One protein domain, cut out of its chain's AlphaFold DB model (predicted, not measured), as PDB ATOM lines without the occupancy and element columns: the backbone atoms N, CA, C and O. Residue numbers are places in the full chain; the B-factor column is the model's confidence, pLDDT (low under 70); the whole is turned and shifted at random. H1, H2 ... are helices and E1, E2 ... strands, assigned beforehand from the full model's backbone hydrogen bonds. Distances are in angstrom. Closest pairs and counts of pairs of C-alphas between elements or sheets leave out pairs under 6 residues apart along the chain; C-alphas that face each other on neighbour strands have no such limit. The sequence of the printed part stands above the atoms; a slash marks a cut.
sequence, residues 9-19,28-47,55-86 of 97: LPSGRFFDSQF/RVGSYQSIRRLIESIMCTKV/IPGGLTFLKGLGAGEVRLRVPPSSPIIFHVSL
ATOM      1  N   LEU A   9     179.263 250.133 160.470       86.75
ATOM      2  CA  LEU A   9     178.805 249.739 159.148       86.75
ATOM      3  C   LEU A   9     178.930 250.935 158.189       86.75
ATOM      4  O   LEU A   9     178.834 252.081 158.635       86.75
ATOM      5  N   PRO A  10     179.067 250.711 156.871       83.06
ATOM      6  CA  PRO A  10     179.078 251.798 155.891       83.06
ATOM      7  C   PRO A  10     177.795 252.633 155.881       83.06
ATOM      8  O   PRO A  10     177.812 253.767 155.422       83.06
ATOM      9  N   SER A  11     176.700 252.110 156.438       83.25
ATOM     10  CA  SER A  11     175.479 252.876 156.705       83.25
ATOM     11  C   SER A  11     175.629 253.926 157.819       83.25
ATOM     12  O   SER A  11     174.669 254.622 158.126       83.25
ATOM     13  N   GLY A  12     176.797 254.027 158.464       80.19
ATOM     14  CA  GLY A  12     177.072 254.932 159.585       80.19
ATOM     15  C   GLY A  12     176.669 254.374 160.952       80.19
ATOM     16  O   GLY A  12     176.954 254.982 161.981       80.19
ATOM     17  N   ARG A  13     176.035 253.197 160.995       83.38
ATOM     18  CA  ARG A  13     175.602 252.565 162.245       83.38
ATOM     19  C   ARG A  13     176.786 251.910 162.959       83.38
ATOM     20  O   ARG A  13     177.394 250.985 162.421       83.38
ATOM     21  N   PHE A  14     177.089 252.352 164.178       82.19
ATOM     22  CA  PHE A  14     178.056 251.687 165.053       82.19
ATOM     23  C   PHE A  14     177.508 250.338 165.528       82.19
ATOM     24  O   PHE A  14     176.314 250.216 165.793       82.19
ATOM     25  N   PHE A  15     178.363 249.319 165.619       78.81
ATOM     26  CA  PHE A  15     177.956 247.996 166.116       78.81
ATOM     27  C   PHE A  15     178.867 247.443 167.212       78.81
ATOM     28  O   PHE A  15     178.441 246.540 167.927       78.81
ATOM     29  N   ASP A  16     180.088 247.966 167.345       75.50
ATOM     30  CA  ASP A  16     181.026 247.630 168.415       75.50
ATOM     31  C   ASP A  16     181.898 248.859 168.710       75.50
ATOM     32  O   ASP A  16     182.378 249.535 167.792       75.50
ATOM     33  N   SER A  17     182.102 249.172 169.986       71.12
ATOM     34  CA  SER A  17     183.012 250.234 170.410       71.12
ATOM     35  C   SER A  17     183.723 249.835 171.699       71.12
ATOM     36  O   SER A  17     183.129 249.266 172.610       71.12
ATOM     37  N   GLN A  18     185.015 250.152 171.786       66.44
ATOM     38  CA  GLN A  18     185.794 249.970 173.021       66.44
ATOM     39  C   GLN A  18     185.522 251.067 174.053       66.44
ATOM     40  O   GLN A  18     186.008 250.995 175.173       66.44
ATOM     41  N   PHE A  19     184.748 252.094 173.694       62.38
ATOM     42  CA  PHE A  19     184.552 253.278 174.532       62.38
ATOM     43  C   PHE A  19     183.732 253.015 175.800       62.38
ATOM     44  O   PHE A  19     183.622 253.897 176.646       62.38
ATOM     45  N   ARG A  28     197.883 242.851 168.819       66.50
ATOM     46  CA  ARG A  28     199.100 242.090 168.522       66.50
ATOM     47  C   ARG A  28     199.456 242.247 167.047       66.50
ATOM     48  O   ARG A  28     198.676 241.887 166.165       66.50
ATOM     49  N   VAL A  29     200.642 242.788 166.785       63.19
ATOM     50  CA  VAL A  29     201.184 242.915 165.429       63.19
ATOM     51  C   VAL A  29     201.441 241.508 164.886       63.19
ATOM     52  O   VAL A  29     202.134 240.725 165.526       63.19
ATOM     53  N   GLY A  30     200.840 241.169 163.743       54.16
ATOM     54  CA  GLY A  30     200.974 239.849 163.112       54.16
ATOM     55  C   GLY A  30     199.742 238.945 163.218       54.16
ATOM     56  O   GLY A  30     199.664 237.949 162.504       54.16
ATOM     57  N   SER A  31     198.739 239.302 164.026       50.28
ATOM     58  CA  SER A  31     197.445 238.616 164.024       50.28
ATOM     59  C   SER A  31     196.516 239.264 162.993       50.28
ATOM     60  O   SER A  31     196.160 240.430 163.127       50.28
ATOM     61  N   TYR A  32     196.130 238.488 161.974       55.34
ATOM     62  CA  TYR A  32     195.333 238.880 160.800       55.34
ATOM     63  C   TYR A  32     196.033 239.858 159.841       55.34
ATOM     64  O   TYR A  32     196.398 240.980 160.186       55.34
ATOM     65  N   GLN A  33     196.176 239.446 158.578       57.31
ATOM     66  CA  GLN A  33     196.896 240.189 157.533       57.31
ATOM     67  C   GLN A  33     196.303 241.592 157.275       57.31
ATOM     68  O   GLN A  33     197.037 242.539 156.997       57.31
ATOM     69  N   SER A  34     194.987 241.750 157.446       59.06
ATOM     70  CA  SER A  34     194.275 243.029 157.302       59.06
ATOM     71  C   SER A  34     194.535 243.990 158.468       59.06
ATOM     72  O   SER A  34     194.713 245.187 158.254       59.06
ATOM     73  N   ILE A  35     194.616 243.467 159.697       60.78
ATOM     74  CA  ILE A  35     194.971 244.256 160.886       60.78
ATOM     75  C   ILE A  35     196.452 244.620 160.838       60.78
ATOM     76  O   ILE A  35     196.807 245.737 161.192       60.78
ATOM     77  N   ARG A  36     197.311 243.732 160.325       65.25
ATOM     78  CA  ARG A  36     198.724 244.041 160.086       65.25
ATOM     79  C   ARG A  36     198.892 245.266 159.187       65.25
ATOM     80  O   ARG A  36     199.583 246.186 159.598       65.25
ATOM     81  N   ARG A  37     198.223 245.319 158.028       66.00
ATOM     82  CA  ARG A  37     198.291 246.484 157.122       66.00
ATOM     83  C   ARG A  37     197.787 247.770 157.775       66.00
ATOM     84  O   ARG A  37     198.337 248.840 157.539       66.00
ATOM     85  N   LEU A  38     196.754 247.666 158.609       67.88
ATOM     86  CA  LEU A  38     196.253 248.805 159.370       67.88
ATOM     87  C   LEU A  38     197.250 249.277 160.419       67.88
ATOM     88  O   LEU A  38     197.500 250.471 160.519       67.88
ATOM     89  N   ILE A  39     197.809 248.354 161.198       64.31
ATOM     90  CA  ILE A  39     198.836 248.684 162.177       64.31
ATOM     91  C   ILE A  39     200.031 249.291 161.457       64.31
ATOM     92  O   ILE A  39     200.476 250.332 161.887       64.31
ATOM     93  N   GLU A  40     200.506 248.731 160.347       67.38
ATOM     94  CA  GLU A  40     201.592 249.321 159.551       67.38
ATOM     95  C   GLU A  40     201.242 250.753 159.103       67.38
ATOM     96  O   GLU A  40     202.039 251.665 159.302       67.38
ATOM     97  N   SER A  41     200.018 250.991 158.617       66.88
ATOM     98  CA  SER A  41     199.560 252.337 158.243       66.88
ATOM     99  C   SER A  41     199.456 253.305 159.427       66.88
ATOM    100  O   SER A  41     199.686 254.496 159.243       66.88
ATOM    101  N   ILE A  42     199.085 252.827 160.617       65.75
ATOM    102  CA  ILE A  42     198.961 253.637 161.839       65.75
ATOM    103  C   ILE A  42     200.319 253.822 162.527       65.75
ATOM    104  O   ILE A  42     200.557 254.849 163.147       65.75
ATOM    105  N   MET A  43     201.233 252.867 162.408       63.28
ATOM    106  CA  MET A  43     202.602 252.967 162.920       63.28
ATOM    107  C   MET A  43     203.412 254.005 162.141       63.28
ATOM    108  O   MET A  43     204.315 254.610 162.702       63.28
ATOM    109  N   CYS A  44     203.069 254.259 160.872       63.22
ATOM    110  CA  CYS A  44     203.597 255.407 160.130       63.22
ATOM    111  C   CYS A  44     203.057 256.761 160.627       63.22
ATOM    112  O   CYS A  44     203.568 257.799 160.216       63.22
ATOM    113  N   THR A  45     202.032 256.780 161.486       63.12
ATOM    114  CA  THR A  45     201.559 258.001 162.152       63.12
ATOM    115  C   THR A  45     202.113 258.103 163.569       63.12
ATOM    116  O   THR A  45     202.300 257.094 164.246       63.12
ATOM    117  N   LYS A  46     202.354 259.334 164.036       68.38
ATOM    118  CA  LYS A  46     202.763 259.593 165.424       68.38
ATOM    119  C   LYS A  46     201.712 259.069 166.414       68.38
ATOM    120  O   LYS A  46     200.533 258.928 166.071       68.38
ATOM    121  N   VAL A  47     202.131 258.808 167.654       74.19
ATOM    122  CA  VAL A  47     201.221 258.511 168.772       74.19
ATOM    123  C   VAL A  47     200.132 259.594 168.843       74.19
ATOM    124  O   VAL A  47     200.406 260.776 168.660       74.19
ATOM    125  N   ILE A  55     187.293 247.344 155.696       80.88
ATOM    126  CA  ILE A  55     187.415 245.908 155.457       80.88
ATOM    127  C   ILE A  55     186.218 245.462 154.611       80.88
ATOM    128  O   ILE A  55     185.074 245.576 155.067       80.88
ATOM    129  N   PRO A  56     186.449 244.945 153.391       84.31
ATOM    130  CA  PRO A  56     185.378 244.416 152.561       84.31
ATOM    131  C   PRO A  56     184.758 243.183 153.222       84.31
ATOM    132  O   PRO A  56     185.447 242.386 153.856       84.31
ATOM    133  N   GLY A  57     183.452 243.007 153.039       80.75
ATOM    134  CA  GLY A  57     182.672 241.994 153.750       80.75
ATOM    135  C   GLY A  57     183.147 240.548 153.584       80.75
ATOM    136  O   GLY A  57     183.065 239.760 154.520       80.75
ATOM    137  N   GLY A  58     183.742 240.211 152.437       80.06
ATOM    138  CA  GLY A  58     184.341 238.889 152.203       80.06
ATOM    139  C   GLY A  58     185.559 238.568 153.084       80.06
ATOM    140  O   GLY A  58     186.027 237.437 153.075       80.06
ATOM    141  N   LEU A  59     186.076 239.541 153.843       73.50
ATOM    142  CA  LEU A  59     187.204 239.386 154.770       73.50
ATOM    143  C   LEU A  59     186.811 239.645 156.237       73.50
ATOM    144  O   LEU A  59     187.687 239.691 157.102       73.50
ATOM    145  N   THR A  60     185.522 239.858 156.526       76.88
ATOM    146  CA  THR A  60     185.015 240.161 157.875       76.88
ATOM    147  C   THR A  60     184.270 238.959 158.474       76.88
ATOM    148  O   THR A  60     184.681 237.807 158.323       76.88
ATOM    149  N   PHE A  61     183.174 239.210 159.197       75.25
ATOM    150  CA  PHE A  61     182.314 238.203 159.797       75.25
ATOM    151  C   PHE A  61     181.533 237.464 158.703       75.25
ATOM    152  O   PHE A  61     180.367 237.758 158.442       75.25
ATOM    153  N   LEU A  62     182.169 236.470 158.077       72.56
ATOM    154  CA  LEU A  62     181.559 235.630 157.037       72.56
ATOM    155  C   LEU A  62     180.247 234.981 157.498       72.56
ATOM    156  O   LEU A  62     179.318 234.852 156.713       72.56
ATOM    157  N   LYS A  63     180.150 234.627 158.787       78.06
ATOM    158  CA  LYS A  63     178.934 234.081 159.417       78.06
ATOM    159  C   LYS A  63     178.030 235.148 160.057       78.06
ATOM    160  O   LYS A  63     176.981 234.817 160.595       78.06
ATOM    161  N   GLY A  64     178.424 236.419 159.993       76.69
ATOM    162  CA  GLY A  64     177.799 237.525 160.717       76.69
ATOM    163  C   GLY A  64     178.174 237.547 162.201       76.69
ATOM    164  O   GLY A  64     178.799 236.621 162.718       76.69
ATOM    165  N   LEU A  65     177.792 238.624 162.886       79.06
ATOM    166  CA  LEU A  65     177.834 238.714 164.348       79.06
ATOM    167  C   LEU A  65     176.411 238.732 164.890       79.06
ATOM    168  O   LEU A  65     175.574 239.531 164.455       79.06
ATOM    169  N   GLY A  66     176.157 237.880 165.881       75.06
ATOM    170  CA  GLY A  66     174.963 237.987 166.712       75.06
ATOM    171  C   GLY A  66     174.969 239.283 167.525       75.06
ATOM    172  O   GLY A  66     176.024 239.857 167.788       75.06
ATOM    173  N   ALA A  67     173.780 239.736 167.921       76.62
ATOM    174  CA  ALA A  67     173.681 240.795 168.916       76.62
ATOM    175  C   ALA A  67     174.148 240.256 170.280       76.62
ATOM    176  O   ALA A  67     173.813 239.128 170.639       76.62
ATOM    177  N   GLY A  68     174.918 241.054 171.012       72.44
ATOM    178  CA  GLY A  68     175.272 240.826 172.416       72.44
ATOM    179  C   GLY A  68     174.871 242.040 173.253       72.44
ATOM    180  O   GLY A  68     174.383 243.016 172.694       72.44
ATOM    181  N   GLU A  69     175.113 242.023 174.566       67.75
ATOM    182  CA  GLU A  69     174.704 243.120 175.471       67.75
ATOM    183  C   GLU A  69     175.173 244.512 175.018       67.75
ATOM    184  O   GLU A  69     174.457 245.493 175.184       67.75
ATOM    185  N   VAL A  70     176.349 244.594 174.391       67.00
ATOM    186  CA  VAL A  70     176.962 245.853 173.929       67.00
ATOM    187  C   VAL A  70     177.063 245.923 172.397       67.00
ATOM    188  O   VAL A  70     177.390 246.960 171.823       67.00
ATOM    189  N   ARG A  71     176.778 244.814 171.702       73.81
ATOM    190  CA  ARG A  71     177.054 244.649 170.269       73.81
ATOM    191  C   ARG A  71     175.778 244.524 169.467       73.81
ATOM    192  O   ARG A  71     174.932 243.680 169.757       73.81
ATOM    193  N   LEU A  72     175.667 245.304 168.399       80.62
ATOM    194  CA  LEU A  72     174.546 245.175 167.472       80.62
ATOM    195  C   LEU A  72     174.789 244.028 166.492       80.62
ATOM    196  O   LEU A  72     175.921 243.728 166.117       80.62
ATOM    197  N   ARG A  73     173.695 243.404 166.044       82.56
ATOM    198  CA  ARG A  73     173.738 242.374 165.003       82.56
ATOM    199  C   ARG A  73     174.373 242.943 163.731       82.56
ATOM    200  O   ARG A  73     173.899 243.952 163.206       82.56
ATOM    201  N   VAL A  74     175.371 242.239 163.205       83.38
ATOM    202  CA  VAL A  74     175.999 242.531 161.909       83.38
ATOM    203  C   VAL A  74     175.654 241.411 160.930       83.38
ATOM    204  O   VAL A  74     175.928 240.246 161.238       83.38
ATOM    205  N   PRO A  75     175.063 241.721 159.762       83.88
ATOM    206  CA  PRO A  75     174.769 240.710 158.755       83.88
ATOM    207  C   PRO A  75     176.036 239.988 158.259       83.88
ATOM    208  O   PRO A  75     177.118 240.588 158.243       83.88
ATOM    209  N   PRO A  76     175.918 238.725 157.816       86.12
ATOM    210  CA  PRO A  76     177.011 237.987 157.191       86.12
ATOM    211  C   PRO A  76     177.656 238.758 156.044       86.12
ATOM    212  O   PRO A  76     176.959 239.398 155.259       86.12
ATOM    213  N   SER A  77     178.982 238.679 155.941       85.81
ATOM    214  CA  SER A  77     179.757 239.336 154.878       85.81
ATOM    215  C   SER A  77     179.464 240.837 154.737       85.81
ATOM    216  O   SER A  77     179.518 241.389 153.639       85.81
ATOM    217  N   SER A  78     179.139 241.519 155.841       84.94
ATOM    218  CA  SER A  78     178.977 242.972 155.823       84.94
ATOM    219  C   SER A  78     180.342 243.657 155.774       84.94
ATOM    220  O   SER A  78     181.223 243.302 156.565       84.94
ATOM    221  N   PRO A  79     180.540 244.652 154.894       86.62
ATOM    222  CA  PRO A  79     181.709 245.517 154.965       86.62
ATOM    223  C   PRO A  79     181.705 246.318 156.268       86.62
ATOM    224  O   PRO A  79     180.649 246.657 156.806       86.62
ATOM    225  N   ILE A  80     182.898 246.609 156.780       86.69
ATOM    226  CA  ILE A  80     183.094 247.247 158.084       86.69
ATOM    227  C   ILE A  80     184.126 248.349 157.951       86.69
ATOM    228  O   ILE A  80     185.124 248.197 157.250       86.69
ATOM    229  N   ILE A  81     183.903 249.442 158.667       87.56
ATOM    230  CA  ILE A  81     184.865 250.524 158.800       87.56
ATOM    231  C   ILE A  81     185.326 250.572 160.255       87.56
ATOM    232  O   ILE A  81     184.523 250.779 161.164       87.56
ATOM    233  N   PHE A  82     186.625 250.392 160.476       83.56
ATOM    234  CA  PHE A  82     187.261 250.599 161.770       83.56
ATOM    235  C   PHE A  82     187.879 251.988 161.822       83.56
ATOM    236  O   PHE A  82     188.768 252.318 161.040       83.56
ATOM    237  N   HIS A  83     187.432 252.790 162.775       83.94
ATOM    238  CA  HIS A  83     188.096 254.018 163.178       83.94
ATOM    239  C   HIS A  83     189.020 253.672 164.331       83.94
ATOM    240  O   HIS A  83     188.539 253.264 165.385       83.94
ATOM    241  N   VAL A  84     190.327 253.803 164.134       80.94
ATOM    242  CA  VAL A  84     191.329 253.445 165.140       80.94
ATOM    243  C   VAL A  84     192.124 254.684 165.519       80.94
ATOM    244  O   VAL A  84     192.535 255.454 164.656       80.94
ATOM    245  N   SER A  85     192.331 254.880 166.815       80.81
ATOM    246  CA  SER A  85     193.156 255.947 167.372       80.81
ATOM    247  C   SER A  85     194.293 255.315 168.151       80.81
ATOM    248  O   SER A  85     194.049 254.605 169.128       80.81
ATOM    249  N   LEU A  86     195.526 255.566 167.724       80.00
ATOM    250  CA  LEU A  86     196.708 255.037 168.387       80.00
ATOM    251  C   LEU A  86     196.909 255.745 169.722       80.00
ATOM    252  O   LEU A  86     196.983 256.970 169.766       80.00
TER     253      LEU A  86
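This is residues 9 to 19, 28 to 47 and 55 to 86 of the 97 residues of the protein "Peptidylprolyl isomerase" of Physcomitrium patens (UniProt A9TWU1). The model shows little regular structure: helix H1 lies at one end, a looping stretch of residues 55 to 79 at the other, and strand E2 reaches from that stretch toward H1, with the short strand E1 near E2. The 63 printed residues, of mixed class, hold 22 in named elements, in the order E1, H1, E2. The whole is only just loose, close to compact, with radius of gyration of the C-alphas 12.9 A and spans of 34 by 25 by 21 A.

H1, residues 33 to 43, is 15.0 A long from C-alpha 33 at (196.896, 240.189, 157.533). E2, residues 80 to 86, measures 18.8 A, ending at C-alpha 86 (196.708, 255.037, 168.387). E1 is residues 14 to 17, 7.4 A.

The closest C-alphas of H1 and E2, Ile 42 and Leu 86, are 7.1 A apart. E1 and E2 are near each other, with 7 pairs of C-alphas within 10 A; each pairs with no named strand. E1 and H1 are apart. In H1 every O i to N i+4 pair is within hydrogen-bond range.

The farthest C-alphas, Lys 46 and Lys 63, are 35.4 A apart. The printed part has two cuts: across the first, with 8 residues not printed, C-alphas 19 and 28 are 19.3 A apart, and across the second, with 7 residues not printed, C-alphas 47 and 55 are 23.0 A apart. Residues 18 to 19, 28 to 46 and 69 to 70 have pLDDT under 70.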